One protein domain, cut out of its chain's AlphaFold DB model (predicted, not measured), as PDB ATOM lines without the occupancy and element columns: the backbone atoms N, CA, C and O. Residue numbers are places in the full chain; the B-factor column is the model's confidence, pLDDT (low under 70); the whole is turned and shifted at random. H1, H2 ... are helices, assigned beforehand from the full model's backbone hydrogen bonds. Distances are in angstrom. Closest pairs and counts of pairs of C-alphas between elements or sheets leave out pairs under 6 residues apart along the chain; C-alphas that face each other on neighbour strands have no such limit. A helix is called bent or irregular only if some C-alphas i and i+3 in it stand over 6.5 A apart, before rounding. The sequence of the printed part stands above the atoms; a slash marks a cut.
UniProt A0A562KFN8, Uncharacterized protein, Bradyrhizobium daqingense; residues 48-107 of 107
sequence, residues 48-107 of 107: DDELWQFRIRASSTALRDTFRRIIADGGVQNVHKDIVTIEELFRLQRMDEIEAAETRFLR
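Overview. This is residues 48 to 107 of the 107 residues of an uncharacterized protein of Bradyrhizobium daqingense (UniProt A0A562KFN8). The model is an open, flat L: one long helix, H1, makes one arm, and a chain of loop and two short helices, H2 and H3, leads away from the end of H1 as the other. There is no packed core; no helix touches another, and the long link, residues 73 to 85, turns away from H1 and bridges the gap to H2. The printed part has 60 residues with three named helices, in the order H1, H2, H3, and no named strand; the class is all helix. The whole is extended, with a radius of gyration of the C-alphas of 17.0 A, and its C-alphas span 47 by 38 by 15 A.

Arrangement. H1, residues 49 to 72, is the longest helix, with 24 residues, and it touches no other helix. Residues 48 to 61, of which 49 to 61 belong to H1, stand free. The long link of 13 residues, 73 to 85, joins H1 to H2, residues 86 to 93, and these two helices are apart. A tight link of one residue, Arg 94, joins H2 to H3, residues 95 to 105. H2 and H3 are close but not clearly touching, with one pair of C-alphas within 8 A: the closest, those of Phe 90 and Asp 96, are 7.9 A apart. Their lines stand at a steep tilt of 66 degrees, the same way, and their centres are 15.0 A apart. H1 and H3 are apart. Residues 88 to 94, of which 88 to 93 belong to H2, stand free, and so do residues 96 to 107, of which 96 to 105 belong to H3. In H1, H2 and H3 every O i to N i+4 pair is within hydrogen-bond range.

Along the chain. H1, 24 residues, begins at C-alpha 49 at (22.852, -7.491, -10.428) and ends at C-alpha 72 at (5.959, -15.781, 18.899), 34.8 A from first to last C-alpha. H2, 8 residues, runs from Ile 86 to Gln 93. H3, 11 residues, runs 15.1 A from Met 95 to Phe 105, with its N-to-C direction (-0.07, 1.00, -0.01), and ends at C-alpha 105 at (24.535, 26.359, 11.577). None of the three helices is bent.

Size, cuts and confidence. The two C-alphas farthest apart are those of Ala 72 and Arg 107, at 47.5 A; those of the first and last printed residues, Asp 48 and Arg 107, are 44.9 A apart. The printed part has no cut, and Arg 107 is the chain's last residue. The link from H1 to H2 is long, and its C-alphas lie 6 to 21 A from the mean of all C-alphas. The mean pLDDT of the printed part is 75.6; 14 residues are under 70, namely residues 48 to 59, residue 61 and residue 107.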
ATOM      1  N   ASP A  48      26.805  -4.841 -10.654       54.22
ATOM      2  CA  ASP A  48      26.522  -6.290 -10.652       54.22
ATOM      3  C   ASP A  48      25.206  -6.718  -9.965       54.22
ATOM      4  O   ASP A  48      25.065  -6.692  -8.741       54.22
ATOM      5  N   ASP A  49      24.243  -7.152 -10.784       59.22
ATOM      6  CA  ASP A  49      22.852  -7.491 -10.428       59.22
ATOM      7  C   ASP A  49      22.746  -8.628  -9.381       59.22
ATOM      8  O   ASP A  49      21.871  -8.632  -8.514       59.22
ATOM      9  N   GLU A  50      23.692  -9.571  -9.376       53.91
ATOM     10  CA  GLU A  50      23.653 -10.746  -8.493       53.91
ATOM     11  C   GLU A  50      23.826 -10.393  -7.005       53.91
ATOM     12  O   GLU A  50      23.077 -10.874  -6.146       53.91
ATOM     13  N   LEU A  51      24.765  -9.497  -6.685       56.25
ATOM     14  CA  LEU A  51      24.990  -9.049  -5.310       56.25
ATOM     15  C   LEU A  51      23.772  -8.278  -4.781       56.25
ATOM     16  O   LEU A  51      23.393  -8.431  -3.617       56.25
ATOM     17  N   TRP A  52      23.119  -7.487  -5.634       54.84
ATOM     18  CA  TRP A  52      21.903  -6.754  -5.286       54.84
ATOM     19  C   TRP A  52      20.736  -7.677  -4.953       54.84
ATOM     20  O   TRP A  52      20.105  -7.527  -3.902       54.84
ATOM     21  N   GLN A  53      20.490  -8.684  -5.792       59.81
ATOM     22  CA  GLN A  53      19.467  -9.696  -5.528       59.81
ATOM     23  C   GLN A  53      19.740 -10.437  -4.215       59.81
ATOM     24  O   GLN A  53      18.815 -10.695  -3.438       59.81
ATOM     25  N   PHE A  54      21.008 -10.744  -3.924       58.38
ATOM     26  CA  PHE A  54      21.392 -11.398  -2.677       58.38
ATOM     27  C   PHE A  54      21.133 -10.514  -1.449       58.38
ATOM     28  O   PHE A  54      20.569 -10.993  -0.465       58.38
ATOM     29  N   ARG A  55      21.452  -9.214  -1.515       56.53
ATOM     30  CA  ARG A  55      21.201  -8.251  -0.424       56.53
ATOM     31  C   ARG A  55      19.713  -8.136  -0.096       56.53
ATOM     32  O   ARG A  55      19.344  -8.244   1.069       56.53
ATOM     33  N   ILE A  56      18.849  -8.012  -1.106       62.97
ATOM     34  CA  ILE A  56      17.390  -7.931  -0.905       62.97
ATOM     35  C   ILE A  56      16.852  -9.210  -0.251       62.97
ATOM     36  O   ILE A  56      16.053  -9.149   0.690       62.97
ATOM     37  N   ARG A  57      17.305 -10.380  -0.716       63.16
ATOM     38  CA  ARG A  57      16.907 -11.682  -0.159       63.16
ATOM     39  C   ARG A  57      17.395 -11.866   1.278       63.16
ATOM     40  O   ARG A  57      16.628 -12.359   2.107       63.16
ATOM     41  N   ALA A  58      18.623 -11.451   1.581       60.53
ATOM     42  CA  ALA A  58      19.189 -11.507   2.925       60.53
ATOM     43  C   ALA A  58      18.411 -10.601   3.893       60.53
ATOM     44  O   ALA A  58      17.929 -11.081   4.918       60.53
ATOM     45  N   SER A  59      18.182  -9.338   3.523       64.12
ATOM     46  CA  SER A  59      17.412  -8.385   4.333       64.12
ATOM     47  C   SER A  59      15.972  -8.852   4.561       64.12
ATOM     48  O   SER A  59      15.477  -8.818   5.686       64.12
ATOM     49  N   SER A  60      15.306  -9.358   3.519       71.25
ATOM     50  CA  SER A  60      13.932  -9.872   3.623       71.25
ATOM     51  C   SER A  60      13.832 -11.098   4.534       71.25
ATOM     52  O   SER A  60      12.868 -11.230   5.289       71.25
ATOM     53  N   THR A  61      14.821 -11.997   4.473       68.94
ATOM     54  CA  THR A  61      14.909 -13.166   5.363       68.94
ATOM     55  C   THR A  61      15.099 -12.720   6.812       68.94
ATOM     56  O   THR A  61      14.304 -13.102   7.669       68.94
ATOM     57  N   ALA A  62      16.064 -11.831   7.072       70.31
ATOM     58  CA  ALA A  62      16.342 -11.315   8.412       70.31
ATOM     59  C   ALA A  62      15.131 -10.594   9.033       70.31
ATOM     60  O   ALA A  62      14.812 -10.818  10.203       70.31
ATOM     61  N   LEU A  63      14.410  -9.787   8.244       72.19
ATOM     62  CA  LEU A  63      13.166  -9.141   8.675       72.19
ATOM     63  C   LEU A  63      12.113 -10.177   9.075       72.19
ATOM     64  O   LEU A  63      11.590 -10.129  10.189       72.19
ATOM     65  N   ARG A  64      11.815 -11.139   8.193       73.50
ATOM     66  CA  ARG A  64      10.801 -12.173   8.457       73.50
ATOM     67  C   ARG A  64      11.115 -12.982   9.707       73.50
ATOM     68  O   ARG A  64      10.209 -13.242  10.495       73.50
ATOM     69  N   ASP A  65      12.370 -13.369   9.892       80.50
ATOM     70  CA  ASP A  65      12.774 -14.186  11.032       80.50
ATOM     71  C   ASP A  65      12.719 -13.396  12.342       80.50
ATOM     72  O   ASP A  65      12.211 -13.906  13.343       80.50
ATOM     73  N   THR A  66      13.135 -12.128  12.322       75.12
ATOM     74  CA  THR A  66      13.046 -11.237  13.487       75.12
ATOM     75  C   THR A  66      11.592 -11.007  13.899       75.12
ATOM     76  O   THR A  66      11.237 -11.233  15.055       75.12
ATOM     77  N   PHE A  67      10.713 -10.634  12.963       74.00
ATOM     78  CA  PHE A  67       9.301 -10.383  13.269       74.00
ATOM     79  C   PHE A  67       8.553 -11.647  13.686       74.00
ATOM     80  O   PHE A  67       7.752 -11.597  14.618       74.00
ATOM     81  N   ARG A  68       8.839 -12.799  13.062       79.06
ATOM     82  CA  ARG A  68       8.262 -14.080  13.493       79.06
ATOM     83  C   ARG A  68       8.580 -14.357  14.964       79.06
ATOM     84  O   ARG A  68       7.693 -14.795  15.691       79.06
ATOM     85  N   ARG A  69       9.815 -14.088  15.399       79.56
ATOM     86  CA  ARG A  69      10.236 -14.262  16.795       79.56
ATOM     87  C   ARG A  69       9.551 -13.273  17.734       79.56
ATOM     88  O   ARG A  69       9.016 -13.708  18.740       79.56
ATOM     89  N   ILE A  70       9.474 -11.988  17.373       76.31
ATOM     90  CA  ILE A  70       8.753 -10.977  18.172       76.31
ATOM     91  C   ILE A  70       7.294 -11.395  18.401       76.31
ATOM     92  O   ILE A  70       6.793 -11.318  19.520       76.31
ATOM     93  N   ILE A  71       6.617 -11.857  17.343       75.50
ATOM     94  CA  ILE A  71       5.221 -12.302  17.421       75.50
ATOM     95  C   ILE A  71       5.101 -13.549  18.305       75.50
ATOM     96  O   ILE A  71       4.222 -13.598  19.163       75.50
ATOM     97  N   ALA A  72       5.974 -14.544  18.115       79.00
ATOM     98  CA  ALA A  72       5.959 -15.781  18.899       79.00
ATOM     99  C   ALA A  72       6.240 -15.537  20.392       79.00
ATOM    100  O   ALA A  72       5.628 -16.176  21.244       79.00
ATOM    101  N   ASP A  73       7.119 -14.585  20.695       85.62
ATOM    102  CA  ASP A  73       7.528 -14.239  22.055       85.62
ATOM    103  C   ASP A  73       6.573 -13.240  22.732       85.62
ATOM    104  O   ASP A  73       6.743 -12.921  23.911       85.62
ATOM    105  N   GLY A  74       5.584 -12.715  21.998       80.81
ATOM    106  CA  GLY A  74       4.658 -11.694  22.491       80.81
ATOM    107  C   GLY A  74       5.339 -10.370  22.860       80.81
ATOM    108  O   GLY A  74       4.786  -9.601  23.646       80.81
ATOM    109  N   GLY A  75       6.541 -10.105  22.338       77.00
ATOM    110  CA  GLY A  75       7.330  -8.927  22.686       77.00
ATOM    111  C   GLY A  75       8.768  -8.955  22.158       77.00
ATOM    112  O   GLY A  75       9.220  -9.919  21.543       77.00
ATOM    113  N   VAL A  76       9.500  -7.859  22.375       80.38
ATOM    114  CA  VAL A  76      10.834  -7.613  21.785       80.38
ATOM    115  C   VAL A  76      12.009  -8.103  22.640       80.38
ATOM    116  O   VAL A  76      13.155  -8.091  22.188       80.38
ATOM    117  N   GLN A  77      11.744  -8.549  23.869       82.12
ATOM    118  CA  GLN A  77      12.750  -8.868  24.888       82.12
ATOM    119  C   GLN A  77      13.831  -9.858  24.424       82.12
ATOM    120  O   GLN A  77      14.971  -9.788  24.874       82.12
ATOM    121  N   ASN A  78      13.497 -10.750  23.491       82.00
ATOM    122  CA  ASN A  78      14.379 -11.829  23.056       82.00
ATOM    123  C   ASN A  78      15.119 -11.553  21.742       82.00
ATOM    124  O   ASN A  78      16.011 -12.327  21.393       82.00
ATOM    125  N   VAL A  79      14.762 -10.496  21.002       82.62
ATOM    126  CA  VAL A  79      15.404 -10.162  19.715       82.62
ATOM    127  C   VAL A  79      16.459  -9.069  19.836       82.62
ATOM    128  O   VAL A  79      17.308  -8.964  18.960       82.62
ATOM    129  N   HIS A  80      16.460  -8.297  20.928       79.00
ATOM    130  CA  HIS A  80      17.360  -7.150  21.109       79.00
ATOM    131  C   HIS A  80      18.843  -7.515  20.925       79.00
ATOM    132  O   HIS A  80      19.598  -6.748  20.337       79.00
ATOM    133  N   LYS A  81      19.273  -8.689  21.399       81.88
ATOM    134  CA  LYS A  81      20.671  -9.141  21.288       81.88
ATOM    135  C   LYS A  81      21.089  -9.567  19.874       81.88
ATOM    136  O   LYS A  81      22.279  -9.698  19.617       81.88
ATOM    137  N   ASP A  82      20.121  -9.816  18.995       84.19
ATOM    138  CA  ASP A  82      20.351 -10.369  17.658       84.19
ATOM    139  C   ASP A  82      20.191  -9.313  16.554       84.19
ATOM    140  O   ASP A  82      20.412  -9.608  15.380       84.19
ATOM    141  N   ILE A  83      19.801  -8.088  16.917       84.31
ATOM    142  CA  ILE A  83      19.672  -6.960  15.997       84.31
ATOM    143  C   ILE A  83      20.697  -5.877  16.325       84.31
ATOM    144  O   ILE A  83      21.194  -5.768  17.445       84.31
ATOM    145  N   VAL A  84      21.002  -5.071  15.312       84.88
ATOM    146  CA  VAL A  84      21.856  -3.888  15.420       84.88
ATOM    147  C   VAL A  84      21.371  -2.953  16.536       84.88
ATOM    148  O   VAL A  84      20.169  -2.725  16.683       84.88
ATOM    149  N   THR A  85      22.304  -2.420  17.331       88.19
ATOM    150  CA  THR A  85      21.975  -1.488  18.417       88.19
ATOM    151  C   THR A  85      21.666  -0.093  17.879       88.19
ATOM    152  O   THR A  85      22.020   0.253  16.751       88.19
ATOM    153  N   ILE A  86      21.026   0.740  18.697       84.38
ATOM    154  CA  ILE A  86      20.724   2.126  18.317       84.38
ATOM    155  C   ILE A  86      22.010   2.937  18.111       84.38
ATOM    156  O   ILE A  86      22.095   3.727  17.177       84.38
ATOM    157  N   GLU A  87      23.039   2.703  18.921       88.88
ATOM    158  CA  GLU A  87      24.344   3.357  18.787       88.88
ATOM    159  C   GLU A  87      25.000   3.016  17.448       88.88
ATOM    160  O   GLU A  87      25.563   3.883  16.780       88.88
ATOM    161  N   GLU A  88      24.884   1.760  17.022       82.25
ATOM    162  CA  GLU A  88      25.397   1.326  15.730       82.25
ATOM    163  C   GLU A  88      24.579   1.911  14.569       82.25
ATOM    164  O   GLU A  88      25.157   2.289  13.548       82.25
ATOM    165  N   LEU A  89      23.259   2.090  14.727       76.75
ATOM    166  CA  LEU A  89      22.448   2.845  13.761       76.75
ATOM    167  C   LEU A  89      22.916   4.301  13.654       76.75
ATOM    168  O   LEU A  89      23.109   4.791  12.542       76.75
ATOM    169  N   PHE A  90      23.167   4.972  14.779       85.25
ATOM    170  CA  PHE A  90      23.682   6.342  14.782       85.25
ATOM    171  C   PHE A  90      25.055   6.448  14.122       85.25
ATOM    172  O   PHE A  90      25.292   7.377  13.346       85.25
ATOM    173  N   ARG A  91      25.932   5.467  14.354       88.44
ATOM    174  CA  ARG A  91      27.231   5.381  13.680       88.44
ATOM    175  C   ARG A  91      27.071   5.214  12.168       88.44
ATOM    176  O   ARG A  91      27.748   5.900  11.405       88.44
ATOM    177  N   LEU A  92      26.183   4.324  11.721       76.38
ATOM    178  CA  LEU A  92      25.908   4.100  10.295       76.38
ATOM    179  C   LEU A  92      25.309   5.338   9.615       76.38
ATOM    180  O   LEU A  92      25.605   5.599   8.452       76.38
ATOM    181  N   GLN A  93      24.498   6.105  10.341       74.69
ATOM    182  CA  GLN A  93      23.878   7.339   9.860       74.69
ATOM    183  C   GLN A  93      24.804   8.562   9.923       74.69
ATOM    184  O   GLN A  93      24.430   9.609   9.401       74.69
ATOM    185  N   ARG A  94      26.001   8.434  10.517       85.81
ATOM    186  CA  ARG A  94      26.956   9.541  10.724       85.81
ATOM    187  C   ARG A  94      26.326  10.699  11.507       85.81
ATOM    188  O   ARG A  94      26.449  11.869  11.150       85.81
ATOM    189  N   MET A  95      25.590  10.355  12.567       81.69
ATOM    190  CA  MET A  95      24.884  11.325  13.414       81.69
ATOM    191  C   MET A  95      25.827  12.329  14.092       81.69
ATOM    192  O   MET A  95      25.417  13.449  14.379       81.69
ATOM    193  N   ASP A  96      27.092  11.963  14.286       86.31
ATOM    194  CA  ASP A  96      28.166  12.845  14.746       86.31
ATOM    195  C   ASP A  96      28.389  14.041  13.805       86.31
ATOM    196  O   ASP A  96      28.609  15.169  14.251       86.31
ATOM    197  N   GLU A  97      28.269  13.826  12.494       88.31
ATOM    198  CA  GLU A  97      28.378  14.897  11.501       88.31
ATOM    199  C   GLU A  97      27.161  15.823  11.532       88.31
ATOM    200  O   GLU A  97      27.299  17.034  11.339       88.31
ATOM    201  N   ILE A  98      25.977  15.265  11.805       80.94
ATOM    202  CA  ILE A  98      24.734  16.029  11.937       80.94
ATOM    203  C   ILE A  98      24.799  16.916  13.181       80.94
ATOM    204  O   ILE A  98      24.572  18.116  13.067       80.94
ATOM    205  N   GLU A  99      25.191  16.378  14.334       81.38
ATOM    206  CA  GLU A  99      25.333  17.142  15.582       81.38
ATOM    207  C   GLU A  99      26.368  18.278  15.446       81.38
ATOM    208  O   GLU A  99      26.142  19.421  15.872       81.38
ATOM    209  N   ALA A 100      27.491  18.001  14.775       84.00
ATOM    210  CA  ALA A 100      28.496  19.012  14.463       84.00
ATOM    211  C   ALA A 100      27.955  20.103  13.519       84.00
ATOM    212  O   ALA A 100      28.281  21.285  13.678       84.00
ATOM    213  N   ALA A 101      27.121  19.730  12.542       80.56
ATOM    214  CA  ALA A 101      26.474  20.668  11.633       80.56
ATOM    215  C   ALA A 101      25.404  21.515  12.342       80.56
ATOM    216  O   ALA A 101      25.387  22.733  12.158       80.56
ATOM    217  N   GLU A 102      24.566  20.923  13.196       81.94
ATOM    218  CA  GLU A 102      23.572  21.649  13.996       81.94
ATOM    219  C   GLU A 102      24.249  22.707  14.869       81.94
ATOM    220  O   GLU A 102      23.903  23.885  14.793       81.94
ATOM    221  N   THR A 103      25.310  22.327  15.587       85.38
ATOM    222  CA  THR A 103      26.097  23.248  16.425       85.38
ATOM    223  C   THR A 103      26.665  24.430  15.628       85.38
ATOM    224  O   THR A 103      26.804  25.540  16.152       85.38
ATOM    225  N   ARG A 104      27.021  24.201  14.360       83.38
ATOM    226  CA  ARG A 104      27.651  25.196  13.487       83.38
ATOM    227  C   ARG A 104      26.652  26.134  12.809       83.38
ATOM    228  O   ARG A 104      27.012  27.281  12.546       83.38
ATOM    229  N   PHE A 105      25.452  25.658  12.483       77.00
ATOM    230  CA  PHE A 105      24.535  26.359  11.577       77.00
ATOM    231  C   PHE A 105      23.174  26.711  12.184       77.00
ATOM    232  O   PHE A 105      22.481  27.555  11.620       77.00
ATOM    233  N   LEU A 106      22.794  26.111  13.312       73.25
ATOM    234  CA  LEU A 106      21.516  26.345  13.978       73.25
ATOM    235  C   LEU A 106      21.777  26.893  15.390       73.25
ATOM    236  O   LEU A 106      21.908  26.147  16.357       73.25
ATOM    237  N   ARG A 107      21.883  28.220  15.490       56.34
ATOM    238  CA  ARG A 107      21.766  28.982  16.743       56.34
ATOM    239  C   ARG A 107      20.617  29.966  16.633       56.34
ATOM    240  O   ARG A 107      20.494  30.577  15.549       56.34
TER     241      ARG A 107